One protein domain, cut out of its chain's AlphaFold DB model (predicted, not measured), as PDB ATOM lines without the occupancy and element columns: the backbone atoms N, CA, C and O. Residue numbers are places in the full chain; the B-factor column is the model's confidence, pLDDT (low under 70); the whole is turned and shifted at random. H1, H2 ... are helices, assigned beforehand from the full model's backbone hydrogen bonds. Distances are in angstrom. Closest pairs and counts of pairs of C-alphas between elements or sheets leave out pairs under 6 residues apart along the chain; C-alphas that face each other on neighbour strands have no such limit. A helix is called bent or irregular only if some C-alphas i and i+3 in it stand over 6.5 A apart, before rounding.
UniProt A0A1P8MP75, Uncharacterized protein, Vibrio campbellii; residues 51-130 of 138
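This is residues 51 to 130 of the 138 residues of an uncharacterized protein of Vibrio campbellii (UniProt A0A1P8MP75). The model is an elongated body built on a helical hairpin, H1 and H2, with a third long helix, H3, packed at a slant on residues 58 to 61 of H1. The short H4 packs on residues 76 to 81 of H2, and a long loop, residues 85 to 99, joins H2 to H3. The printed part has 80 residues with four named helices, H1, H2, H3 and H4 in chain order, and no named strand; the class is all helix. It is compact, with a radius of gyration of the C-alphas of 12.3 A and spans of 37 by 23 by 19 A.

Find C-alpha 51 at (-43.184, -51.589, -11.677); from there H1 runs through residues 51 to 63, 18.4 A long. H2 takes residues 66 to 84, 26.2 A; it is irregular, with C-alphas 67 and 70 7.6 A apart. Look for H3 from C-alpha 100 at (-43.418, -40.066, -7.109) to residue 116, 24.8 A. H4, residues 125 to 128, ends at C-alpha 128, (-36.426, -45.721, 2.410).

Start at the hairpin: H1 and H2 touch, closest at the C-alphas of Cys 57 and Cys 72, 4.9 A, with a steep tilt of 40 degrees, opposite ways. H1 touches H3, closest at the C-alphas of Val 61 and Leu 110, 6.1 A, with a steep tilt of 45 degrees, the same way. H2 and H3 are near each other, their closest C-alphas 8.2 A apart. H4 touches H2 at the C-alphas of Leu 128 and Pro 81, their closest pair, 5.1 A; H1 and H4 are apart. Every O i to N i+4 pair is within hydrogen-bond range in H1 and H3, against 9 of 15 in H2; H4 is too short for such a pair.

The farthest C-alphas, Lys 89 and Asp 116, are 37.5 A apart. The printed part has no cut; H2 to H3 is a long link. Look for pLDDT under 70 at residues 66 to 68 and 86 to 97.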
ATOM      1  N   TYR A  51     -41.910 -52.122 -11.191       82.75
ATOM      2  CA  TYR A  51     -43.184 -51.589 -11.677       82.75
ATOM      3  C   TYR A  51     -44.326 -52.583 -11.468       82.75
ATOM      4  O   TYR A  51     -45.390 -52.215 -10.971       82.75
ATOM      5  N   LYS A  52     -44.102 -53.855 -11.814       83.81
ATOM      6  CA  LYS A  52     -45.098 -54.906 -11.620       83.81
ATOM      7  C   LYS A  52     -45.405 -55.122 -10.138       83.81
ATOM      8  O   LYS A  52     -46.576 -55.144  -9.775       83.81
ATOM      9  N   ASP A  53     -44.378 -55.218  -9.299       84.12
ATOM     10  CA  ASP A  53     -44.547 -55.385  -7.854       84.12
ATOM     11  C   ASP A  53     -45.280 -54.185  -7.231       84.12
ATOM     12  O   ASP A  53     -46.126 -54.368  -6.358       84.12
ATOM     13  N   PHE A  54     -45.054 -52.966  -7.731       85.62
ATOM     14  CA  PHE A  54     -45.804 -51.783  -7.311       85.62
ATOM     15  C   PHE A  54     -47.280 -51.838  -7.720       85.62
ATOM     16  O   PHE A  54     -48.154 -51.527  -6.914       85.62
ATOM     17  N   VAL A  55     -47.588 -52.242  -8.955       84.12
ATOM     18  CA  VAL A  55     -48.979 -52.400  -9.420       84.12
ATOM     19  C   VAL A  55     -49.704 -53.501  -8.637       84.12
ATOM     20  O   VAL A  55     -50.865 -53.337  -8.250       84.12
ATOM     21  N   ASP A  56     -49.013 -54.600  -8.344       84.44
ATOM     22  CA  ASP A  56     -49.544 -55.652  -7.483       84.44
ATOM     23  C   ASP A  56     -49.758 -55.109  -6.056       84.44
ATOM     24  O   ASP A  56     -50.822 -55.331  -5.479       84.44
ATOM     25  N   CYS A  57     -48.828 -54.302  -5.528       84.56
ATOM     26  CA  CYS A  57     -48.967 -53.621  -4.237       84.56
ATOM     27  C   CYS A  57     -50.173 -52.666  -4.185       84.56
ATOM     28  O   CYS A  57     -50.916 -52.670  -3.205       84.56
ATOM     29  N   LEU A  58     -50.443 -51.895  -5.244       82.81
ATOM     30  CA  LEU A  58     -51.663 -51.080  -5.334       82.81
ATOM     31  C   LEU A  58     -52.920 -51.939  -5.170       82.81
ATOM     32  O   LEU A  58     -53.834 -51.579  -4.435       82.81
ATOM     33  N   THR A  59     -52.931 -53.114  -5.801       78.69
ATOM     34  CA  THR A  59     -54.045 -54.063  -5.702       78.69
ATOM     35  C   THR A  59     -54.201 -54.607  -4.279       78.69
ATOM     36  O   THR A  59     -55.323 -54.819  -3.823       78.69
ATOM     37  N   VAL A  60     -53.099 -54.807  -3.548       74.38
ATOM     38  CA  VAL A  60     -53.119 -55.185  -2.122       74.38
ATOM     39  C   VAL A  60     -53.769 -54.123  -1.269       74.38
ATOM     40  O   VAL A  60     -54.592 -54.446  -0.416       74.38
ATOM     41  N   VAL A  61     -53.370 -52.876  -1.499       72.38
ATOM     42  CA  VAL A  61     -53.845 -51.724  -0.749       72.38
ATOM     43  C   VAL A  61     -55.325 -51.475  -1.022       72.38
ATOM     44  O   VAL A  61     -56.088 -51.297  -0.082       72.38
ATOM     45  N   ASP A  62     -55.752 -51.518  -2.284       75.62
ATOM     46  CA  ASP A  62     -57.142 -51.236  -2.655       75.62
ATOM     47  C   ASP A  62     -58.106 -52.388  -2.317       75.62
ATOM     48  O   ASP A  62     -59.294 -52.149  -2.099       75.62
ATOM     49  N   LEU A  63     -57.626 -53.637  -2.277       75.06
ATOM     50  CA  LEU A  63     -58.439 -54.807  -1.910       75.06
ATOM     51  C   LEU A  63     -58.246 -55.262  -0.459       75.06
ATOM     52  O   LEU A  63     -58.840 -56.274  -0.082       75.06
ATOM     53  N   GLU A  64     -57.399 -54.574   0.311       73.06
ATOM     54  CA  GLU A  64     -57.035 -54.911   1.693       73.06
ATOM     55  C   GLU A  64     -56.645 -56.398   1.846       73.06
ATOM     56  O   GLU A  64     -57.169 -57.145   2.667       73.06
ATOM     57  N   ARG A  65     -55.745 -56.893   0.983       70.88
ATOM     58  CA  ARG A  65     -55.353 -58.319   0.963       70.88
ATOM     59  C   ARG A  65     -53.955 -58.551   1.507       70.88
ATOM     60  O   ARG A  65     -52.989 -58.609   0.751       70.88
ATOM     61  N   SER A  66     -53.860 -58.821   2.804       66.88
ATOM     62  CA  SER A  66     -52.587 -59.098   3.490       66.88
ATOM     63  C   SER A  66     -51.719 -60.188   2.835       66.88
ATOM     64  O   SER A  66     -50.496 -60.112   2.901       66.88
ATOM     65  N   SER A  67     -52.317 -61.158   2.128       65.19
ATOM     66  CA  SER A  67     -51.610 -62.263   1.458       65.19
ATOM     67  C   SER A  67     -50.649 -61.845   0.339       65.19
ATOM     68  O   SER A  67     -49.930 -62.687  -0.184       65.19
ATOM     69  N   LEU A  68     -50.676 -60.580  -0.077       64.06
ATOM     70  CA  LEU A  68     -49.845 -60.045  -1.154       64.06
ATOM     71  C   LEU A  68     -48.898 -58.929  -0.662       64.06
ATOM     72  O   LEU A  68     -48.219 -58.305  -1.475       64.06
ATOM     73  N   MET A  69     -48.818 -58.699   0.658       78.31
ATOM     74  CA  MET A  69     -47.921 -57.704   1.274       78.31
ATOM     75  C   MET A  69     -46.450 -57.894   0.892       78.31
ATOM     76  O   MET A  69     -45.726 -56.909   0.812       78.31
ATOM     77  N   GLU A  70     -46.040 -59.122   0.563       83.81
ATOM     78  CA  GLU A  70     -44.696 -59.433   0.059       83.81
ATOM     79  C   GLU A  70     -44.323 -58.570  -1.158       83.81
ATOM     80  O   GLU A  70     -43.190 -58.121  -1.271       83.81
ATOM     81  N   LYS A  71     -45.282 -58.248  -2.036       84.62
ATOM     82  CA  LYS A  71     -45.030 -57.384  -3.202       84.62
ATOM     83  C   LYS A  71     -44.790 -55.932  -2.824       84.62
ATOM     84  O   LYS A  71     -43.946 -55.265  -3.421       84.62
ATOM     85  N   CYS A  72     -45.485 -55.459  -1.796       87.12
ATOM     86  CA  CYS A  72     -45.197 -54.162  -1.212       87.12
ATOM     87  C   CYS A  72     -43.830 -54.155  -0.513       87.12
ATOM     88  O   CYS A  72     -43.076 -53.202  -0.694       87.12
ATOM     89  N   ASP A  73     -43.484 -55.220   0.219       89.56
ATOM     90  CA  ASP A  73     -42.186 -55.354   0.888       89.56
ATOM     91  C   ASP A  73     -41.042 -55.322  -0.147       89.56
ATOM     92  O   ASP A  73     -40.124 -54.514  -0.008       89.56
ATOM     93  N   SER A  74     -41.130 -56.100  -1.236       87.44
ATOM     94  CA  SER A  74     -40.130 -56.094  -2.319       87.44
ATOM     95  C   SER A  74     -39.955 -54.709  -2.951       87.44
ATOM     96  O   SER A  74     -38.834 -54.281  -3.226       87.44
ATOM     97  N   PHE A  75     -41.041 -53.956  -3.145       89.25
ATOM     98  CA  PHE A  75     -40.931 -52.608  -3.695       89.25
ATOM     99  C   PHE A  75     -40.322 -51.609  -2.696       89.25
ATOM    100  O   PHE A  75     -39.363 -50.912  -3.030       89.25
ATOM    101  N   TYR A  76     -40.873 -51.513  -1.482       89.31
ATOM    102  CA  TYR A  76     -40.527 -50.454  -0.527       89.31
ATOM    103  C   TYR A  76     -39.268 -50.731   0.288       89.31
ATOM    104  O   TYR A  76     -38.573 -49.782   0.640       89.31
ATOM    105  N   LEU A  77     -38.972 -51.993   0.605       89.81
ATOM    106  CA  LEU A  77     -37.841 -52.357   1.463       89.81
ATOM    107  C   LEU A  77     -36.604 -52.775   0.666       89.81
ATOM    108  O   LEU A  77     -35.494 -52.651   1.176       89.81
ATOM    109  N   GLU A  78     -36.771 -53.243  -0.575       86.75
ATOM    110  CA  GLU A  78     -35.649 -53.710  -1.398       86.75
ATOM    111  C   GLU A  78     -35.384 -52.771  -2.576       86.75
ATOM    112  O   GLU A  78     -34.316 -52.158  -2.658       86.75
ATOM    113  N   TYR A  79     -36.354 -52.624  -3.483       85.81
ATOM    114  CA  TYR A  79     -36.142 -51.876  -4.719       85.81
ATOM    115  C   TYR A  79     -35.940 -50.379  -4.478       85.81
ATOM    116  O   TYR A  79     -34.979 -49.804  -4.994       85.81
ATOM    117  N   LEU A  80     -36.827 -49.736  -3.713       85.69
ATOM    118  CA  LEU A  80     -36.792 -48.290  -3.512       85.69
ATOM    119  C   LEU A  80     -35.462 -47.846  -2.861       85.69
ATOM    120  O   LEU A  80     -34.767 -47.040  -3.487       85.69
ATOM    121  N   PRO A  81     -34.996 -48.413  -1.729       85.81
ATOM    122  CA  PRO A  81     -33.691 -48.070  -1.160       85.81
ATOM    123  C   PRO A  81     -32.532 -48.291  -2.135       85.81
ATOM    124  O   PRO A  81     -31.683 -47.417  -2.289       85.81
ATOM    125  N   ALA A  82     -32.524 -49.413  -2.863       83.00
ATOM    126  CA  ALA A  82     -31.462 -49.720  -3.820       83.00
ATOM    127  C   ALA A  82     -31.440 -48.754  -5.017       83.00
ATOM    128  O   ALA A  82     -30.375 -48.359  -5.491       83.00
ATOM    129  N   LYS A  83     -32.615 -48.350  -5.512       79.00
ATOM    130  CA  LYS A  83     -32.760 -47.405  -6.627       79.00
ATOM    131  C   LYS A  83     -32.389 -45.982  -6.223       79.00
ATOM    132  O   LYS A  83     -31.885 -45.224  -7.052       79.00
ATOM    133  N   THR A  84     -32.690 -45.624  -4.979       77.00
ATOM    134  CA  THR A  84     -32.472 -44.291  -4.408       77.00
ATOM    135  C   THR A  84     -31.066 -44.100  -3.832       77.00
ATOM    136  O   THR A  84     -30.705 -42.972  -3.489       77.00
ATOM    137  N   ASP A  85     -30.272 -45.169  -3.740       79.44
ATOM    138  CA  ASP A  85     -28.936 -45.137  -3.153       79.44
ATOM    139  C   ASP A  85     -28.032 -44.120  -3.886       79.44
ATOM    140  O   ASP A  85     -27.904 -44.164  -5.117       79.44
ATOM    141  N   PRO A  86     -27.366 -43.202  -3.161       69.19
ATOM    142  CA  PRO A  86     -26.539 -42.144  -3.748       69.19
ATOM    143  C   PRO A  86     -25.343 -42.664  -4.568       69.19
ATOM    144  O   PRO A  86     -24.791 -41.936  -5.401       69.19
ATOM    145  N   SER A  87     -24.945 -43.922  -4.374       67.44
ATOM    146  CA  SER A  87     -23.937 -44.621  -5.177       67.44
ATOM    147  C   SER A  87     -24.418 -44.860  -6.613       67.44
ATOM    148  O   SER A  87     -23.609 -44.901  -7.549       67.44
ATOM    149  N   TYR A  88     -25.733 -44.965  -6.819       62.44
ATOM    150  CA  TYR A  88     -26.361 -45.050  -8.129       62.44
ATOM    151  C   TYR A  88     -26.636 -43.637  -8.663       62.44
ATOM    152  O   TYR A  88     -27.610 -42.974  -8.337       62.44
ATOM    153  N   LYS A  89     -25.774 -43.161  -9.573       52.22
ATOM    154  CA  LYS A  89     -25.828 -41.803 -10.167       52.22
ATOM    155  C   LYS A  89     -27.081 -41.476 -11.003       52.22
ATOM    156  O   LYS A  89     -27.141 -40.402 -11.603       52.22
ATOM    157  N   LYS A  90     -28.046 -42.389 -11.124       53.91
ATOM    158  CA  LYS A  90     -29.281 -42.162 -11.882       53.91
ATOM    159  C   LYS A  90     -30.387 -41.761 -10.915       53.91
ATOM    160  O   LYS A  90     -30.764 -42.551 -10.062       53.91
ATOM    161  N   LYS A  91     -30.915 -40.547 -11.093       51.84
ATOM    162  CA  LYS A  91     -32.119 -40.068 -10.401       51.84
ATOM    163  C   LYS A  91     -33.241 -41.107 -10.539       51.84
ATOM    164  O   LYS A  91     -33.458 -41.628 -11.631       51.84
ATOM    165  N   ILE A  92     -33.953 -41.372  -9.446       50.47
ATOM    166  CA  ILE A  92     -35.047 -42.360  -9.366       50.47
ATOM    167  C   ILE A  92     -36.177 -42.054 -10.344       50.47
ATOM    168  O   ILE A  92     -36.865 -42.953 -10.810       50.47
ATOM    169  N   ILE A  93     -36.381 -40.789 -10.687       50.34
ATOM    170  CA  ILE A  93     -37.651 -40.344 -11.261       50.34
ATOM    171  C   ILE A  93     -37.654 -40.435 -12.795       50.34
ATOM    172  O   ILE A  93     -38.206 -39.596 -13.493       50.34
ATOM    173  N   GLU A  94     -37.010 -41.463 -13.338       51.28
ATOM    174  CA  GLU A  94     -37.229 -41.896 -14.720       51.28
ATOM    175  C   GLU A  94     -37.424 -43.414 -14.790       51.28
ATOM    176  O   GLU A  94     -37.092 -44.050 -15.791       51.28
ATOM    177  N   VAL A  95     -37.995 -44.027 -13.747       57.81
ATOM    178  CA  VAL A  95     -38.728 -45.274 -13.981       57.81
ATOM    179  C   VAL A  95     -39.913 -44.882 -14.850       57.81
ATOM    180  O   VAL A  95     -40.892 -44.312 -14.365       57.81
ATOM    181  N   GLN A  96     -39.769 -45.061 -16.167       55.19
ATOM    182  CA  GLN A  96     -40.826 -44.761 -17.123       55.19
ATOM    183  C   GLN A  96     -42.104 -45.413 -16.590       55.19
ATOM    184  O   GLN A  96     -42.137 -46.630 -16.473       55.19
ATOM    185  N   GLN A  97     -43.121 -44.599 -16.274       62.88
ATOM    186  CA  GLN A  97     -44.459 -44.979 -15.774       62.88
ATOM    187  C   GLN A  97     -44.714 -44.916 -14.252       62.88
ATOM    188  O   GLN A  97     -45.879 -45.028 -13.874       62.88
ATOM    189  N   LEU A  98     -43.726 -44.650 -13.385       71.31
ATOM    190  CA  LEU A  98     -43.968 -44.447 -11.944       71.31
ATOM    191  C   LEU A  98     -43.804 -42.989 -11.532       71.31
ATOM    192  O   LEU A  98     -42.720 -42.415 -11.604       71.31
ATOM    193  N   LYS A  99     -44.911 -42.394 -11.087       80.94
ATOM    194  CA  LYS A  99     -44.932 -41.038 -10.544       80.94
ATOM    195  C   LYS A  99     -44.618 -41.062  -9.040       80.94
ATOM    196  O   LYS A  99     -45.236 -41.865  -8.339       80.94
ATOM    197  N   PRO A 100     -43.720 -40.195  -8.539       82.50
ATOM    198  CA  PRO A 100     -43.418 -40.066  -7.109       82.50
ATOM    199  C   PRO A 100     -44.661 -39.974  -6.223       82.50
ATOM    200  O   PRO A 100     -44.759 -40.667  -5.216       82.50
ATOM    201  N   GLU A 101     -45.663 -39.209  -6.657       84.88
ATOM    202  CA  GLU A 101     -46.883 -38.965  -5.888       84.88
ATOM    203  C   GLU A 101     -47.694 -40.251  -5.669       84.88
ATOM    204  O   GLU A 101     -48.364 -40.410  -4.651       84.88
ATOM    205  N   TRP A 102     -47.635 -41.198  -6.613       85.69
ATOM    206  CA  TRP A 102     -48.306 -42.492  -6.463       85.69
ATOM    207  C   TRP A 102     -47.617 -43.350  -5.411       85.69
ATOM    208  O   TRP A 102     -48.296 -44.024  -4.636       85.69
ATOM    209  N   ILE A 103     -46.285 -43.306  -5.364       87.56
ATOM    210  CA  ILE A 103     -45.486 -44.022  -4.368       87.56
ATOM    211  C   ILE A 103     -45.794 -43.464  -2.975       87.56
ATOM    212  O   ILE A 103     -46.115 -44.220  -2.064       87.56
ATOM    213  N   GLU A 104     -45.804 -42.140  -2.823       89.00
ATOM    214  CA  GLU A 104     -46.107 -41.475  -1.551       89.00
ATOM    215  C   GLU A 104     -47.517 -41.802  -1.032       89.00
ATOM    216  O   GLU A 104     -47.682 -42.183   0.128       89.00
ATOM    217  N   GLN A 105     -48.540 -41.706  -1.889       88.38
ATOM    218  CA  GLN A 105     -49.927 -42.005  -1.506       88.38
ATOM    219  C   GLN A 105     -50.123 -43.478  -1.133       88.38
ATOM    220  O   GLN A 105     -50.828 -43.799  -0.174       88.38
ATOM    221  N   THR A 106     -49.498 -44.381  -1.886       88.50
ATOM    222  CA  THR A 106     -49.591 -45.823  -1.634       88.50
ATOM    223  C   THR A 106     -48.899 -46.187  -0.328       88.50
ATOM    224  O   THR A 106     -49.460 -46.945   0.459       88.50
ATOM    225  N   TYR A 107     -47.737 -45.592  -0.050       90.19
ATOM    226  CA  TYR A 107     -47.010 -45.777   1.202       90.19
ATOM    227  C   TYR A 107     -47.857 -45.399   2.426       90.19
ATOM    228  O   TYR A 107     -47.923 -46.154   3.397       90.19
ATOM    229  N   GLN A 108     -48.563 -44.263   2.372       88.44
ATOM    230  CA  GLN A 108     -49.444 -43.842   3.464       88.44
ATOM    231  C   GLN A 108     -50.542 -44.873   3.718       88.44
ATOM    232  O   GLN A 108     -50.680 -45.353   4.841       88.44
ATOM    233  N   LYS A 109     -51.291 -45.253   2.676       87.44
ATOM    234  CA  LYS A 109     -52.364 -46.251   2.791       87.44
ATOM    235  C   LYS A 109     -51.845 -47.591   3.319       87.44
ATOM    236  O   LYS A 109     -52.481 -48.209   4.165       87.44
ATOM    237  N   LEU A 110     -50.679 -48.022   2.847       87.81
ATOM    238  CA  LEU A 110     -50.051 -49.261   3.281       87.81
ATOM    239  C   LEU A 110     -49.655 -49.218   4.759       87.81
ATOM    240  O   LEU A 110     -49.839 -50.210   5.455       87.81
ATOM    241  N   THR A 111     -49.163 -48.079   5.250       87.69
ATOM    242  CA  THR A 111     -48.837 -47.899   6.675       87.69
ATOM    243  C   THR A 111     -50.081 -48.108   7.544       87.69
ATOM    244  O   THR A 111     -50.043 -48.883   8.498       87.69
ATOM    245  N   TRP A 112     -51.219 -47.517   7.160       86.62
ATOM    246  CA  TRP A 112     -52.501 -47.756   7.835       86.62
ATOM    247  C   TRP A 112     -52.908 -49.231   7.792       86.62
ATOM    248  O   TRP A 112     -53.249 -49.809   8.821       86.62
ATOM    249  N   LEU A 113     -52.820 -49.852   6.615       85.69
ATOM    250  CA  LEU A 113     -53.214 -51.243   6.409       85.69
ATOM    251  C   LEU A 113     -52.364 -52.218   7.237       85.69
ATOM    252  O   LEU A 113     -52.881 -53.163   7.824       85.69
ATOM    253  N   ARG A 114     -51.050 -51.987   7.315       87.38
ATOM    254  CA  ARG A 114     -50.131 -52.794   8.128       87.38
ATOM    255  C   ARG A 114     -50.461 -52.692   9.610       87.38
ATOM    256  O   ARG A 114     -50.528 -53.729  10.268       87.38
ATOM    257  N   SER A 115     -50.737 -51.484  10.100       87.50
ATOM    258  CA  SER A 115     -51.182 -51.278  11.478       87.50
ATOM    259  C   SER A 115     -52.492 -52.016  11.771       87.50
ATOM    260  O   SER A 115     -52.608 -52.615  12.838       87.50
ATOM    261  N   ASP A 116     -53.459 -52.004  10.848       86.19
ATOM    262  CA  ASP A 116     -54.753 -52.684  11.026       86.19
ATOM    263  C   ASP A 116     -54.596 -54.214  11.124       86.19
ATOM    264  O   ASP A 116     -55.224 -54.872  11.953       86.19
ATOM    265  N   TYR A 117     -53.655 -54.783  10.363       83.12
ATOM    266  CA  TYR A 117     -53.298 -56.203  10.440       83.12
ATOM    267  C   TYR A 117     -52.294 -56.559  11.549       83.12
ATOM    268  O   TYR A 117     -51.903 -57.724  11.658       83.12
ATOM    269  N   GLY A 118     -51.856 -55.597  12.370       86.56
ATOM    270  CA  GLY A 118     -50.855 -55.822  13.420       86.56
ATOM    271  C   GLY A 118     -49.468 -56.204  12.887       86.56
ATOM    272  O   GLY A 118     -48.702 -56.883  13.574       86.56
ATOM    273  N   LEU A 119     -49.156 -55.812  11.651       85.06
ATOM    274  CA  LEU A 119     -47.847 -56.001  11.036       85.06
ATOM    275  C   LEU A 119     -46.886 -54.881  11.468       85.06
ATOM    276  O   LEU A 119     -47.332 -53.770  11.741       85.06
ATOM    277  N   PRO A 120     -45.563 -55.134  11.492       85.62
ATOM    278  CA  PRO A 120     -44.585 -54.096  11.795       85.62
ATOM    279  C   PRO A 120     -44.655 -52.940  10.794       85.62
ATOM    280  O   PRO A 120     -44.716 -53.180   9.580       85.62
ATOM    281  N   ASP A 121     -44.585 -51.713  11.302       88.00
ATOM    282  CA  ASP A 121     -44.526 -50.506  10.482       88.00
ATOM    283  C   ASP A 121     -43.267 -50.475   9.612       88.00
ATOM    284  O   ASP A 121     -42.214 -51.019   9.961       88.00
ATOM    285  N   TYR A 122     -43.379 -49.814   8.464       88.62
ATOM    286  CA  TYR A 122     -42.220 -49.518   7.636       88.62
ATOM    287  C   TYR A 122     -41.398 -48.357   8.207       88.62
ATOM    288  O   TYR A 122     -41.955 -47.464   8.852       88.62
ATOM    289  N   PRO A 123     -40.076 -48.331   7.942       91.69
ATOM    290  CA  PRO A 123     -39.274 -47.135   8.160       91.69
ATOM    291  C   PRO A 123     -39.839 -45.955   7.359       91.69
ATOM    292  O   PRO A 123     -40.358 -46.191   6.267       91.69
ATOM    293  N   PRO A 124     -39.703 -44.707   7.842       91.62
ATOM    294  CA  PRO A 124     -40.166 -43.517   7.132       91.62
ATOM    295  C   PRO A 124     -39.792 -43.522   5.645       91.62
ATOM    296  O   PRO A 124     -38.679 -43.891   5.273       91.62
ATOM    297  N   LEU A 125     -40.704 -43.055   4.785       88.94
ATOM    298  CA  LEU A 125     -40.466 -43.016   3.337       88.94
ATOM    299  C   LEU A 125     -39.224 -42.189   2.968       88.94
ATOM    300  O   LEU A 125     -38.545 -42.499   1.991       88.94
ATOM    301  N   GLU A 126     -38.908 -41.169   3.763       88.62
ATOM    302  CA  GLU A 126     -37.677 -40.387   3.629       88.62
ATOM    303  C   GLU A 126     -36.431 -41.269   3.784       88.62
ATOM    304  O   GLU A 126     -35.540 -41.216   2.941       88.62
ATOM    305  N   ASP A 127     -36.409 -42.160   4.776       88.31
ATOM    306  CA  ASP A 127     -35.297 -43.087   4.996       88.31
ATOM    307  C   ASP A 127     -35.216 -44.130   3.871       88.31
ATOM    308  O   ASP A 127     -34.148 -44.358   3.303       88.31
ATOM    309  N   LEU A 128     -36.356 -44.718   3.486       88.62
ATOM    310  CA  LEU A 128     -36.426 -45.721   2.410       88.62
ATOM    311  C   LEU A 128     -36.053 -45.157   1.035       88.62
ATOM    312  O   LEU A 128     -35.646 -45.901   0.145       88.62
ATOM    313  N   SER A 129     -36.211 -43.851   0.845       86.62
ATOM    314  CA  SER A 129     -35.902 -43.171  -0.410       86.62
ATOM    315  C   SER A 129     -34.603 -42.370  -0.371       86.62
ATOM    316  O   SER A 129     -34.346 -41.593  -1.295       86.62
ATOM    317  N   ASN A 130     -33.789 -42.527   0.680       84.94
ATOM    318  CA  ASN A 130     -32.559 -41.759   0.884       84.94
ATOM    319  C   ASN A 130     -32.776 -40.234   0.738       84.94
ATOM    320  O   ASN A 130     -31.985 -39.531   0.103       84.94
TER     321      ASN A 130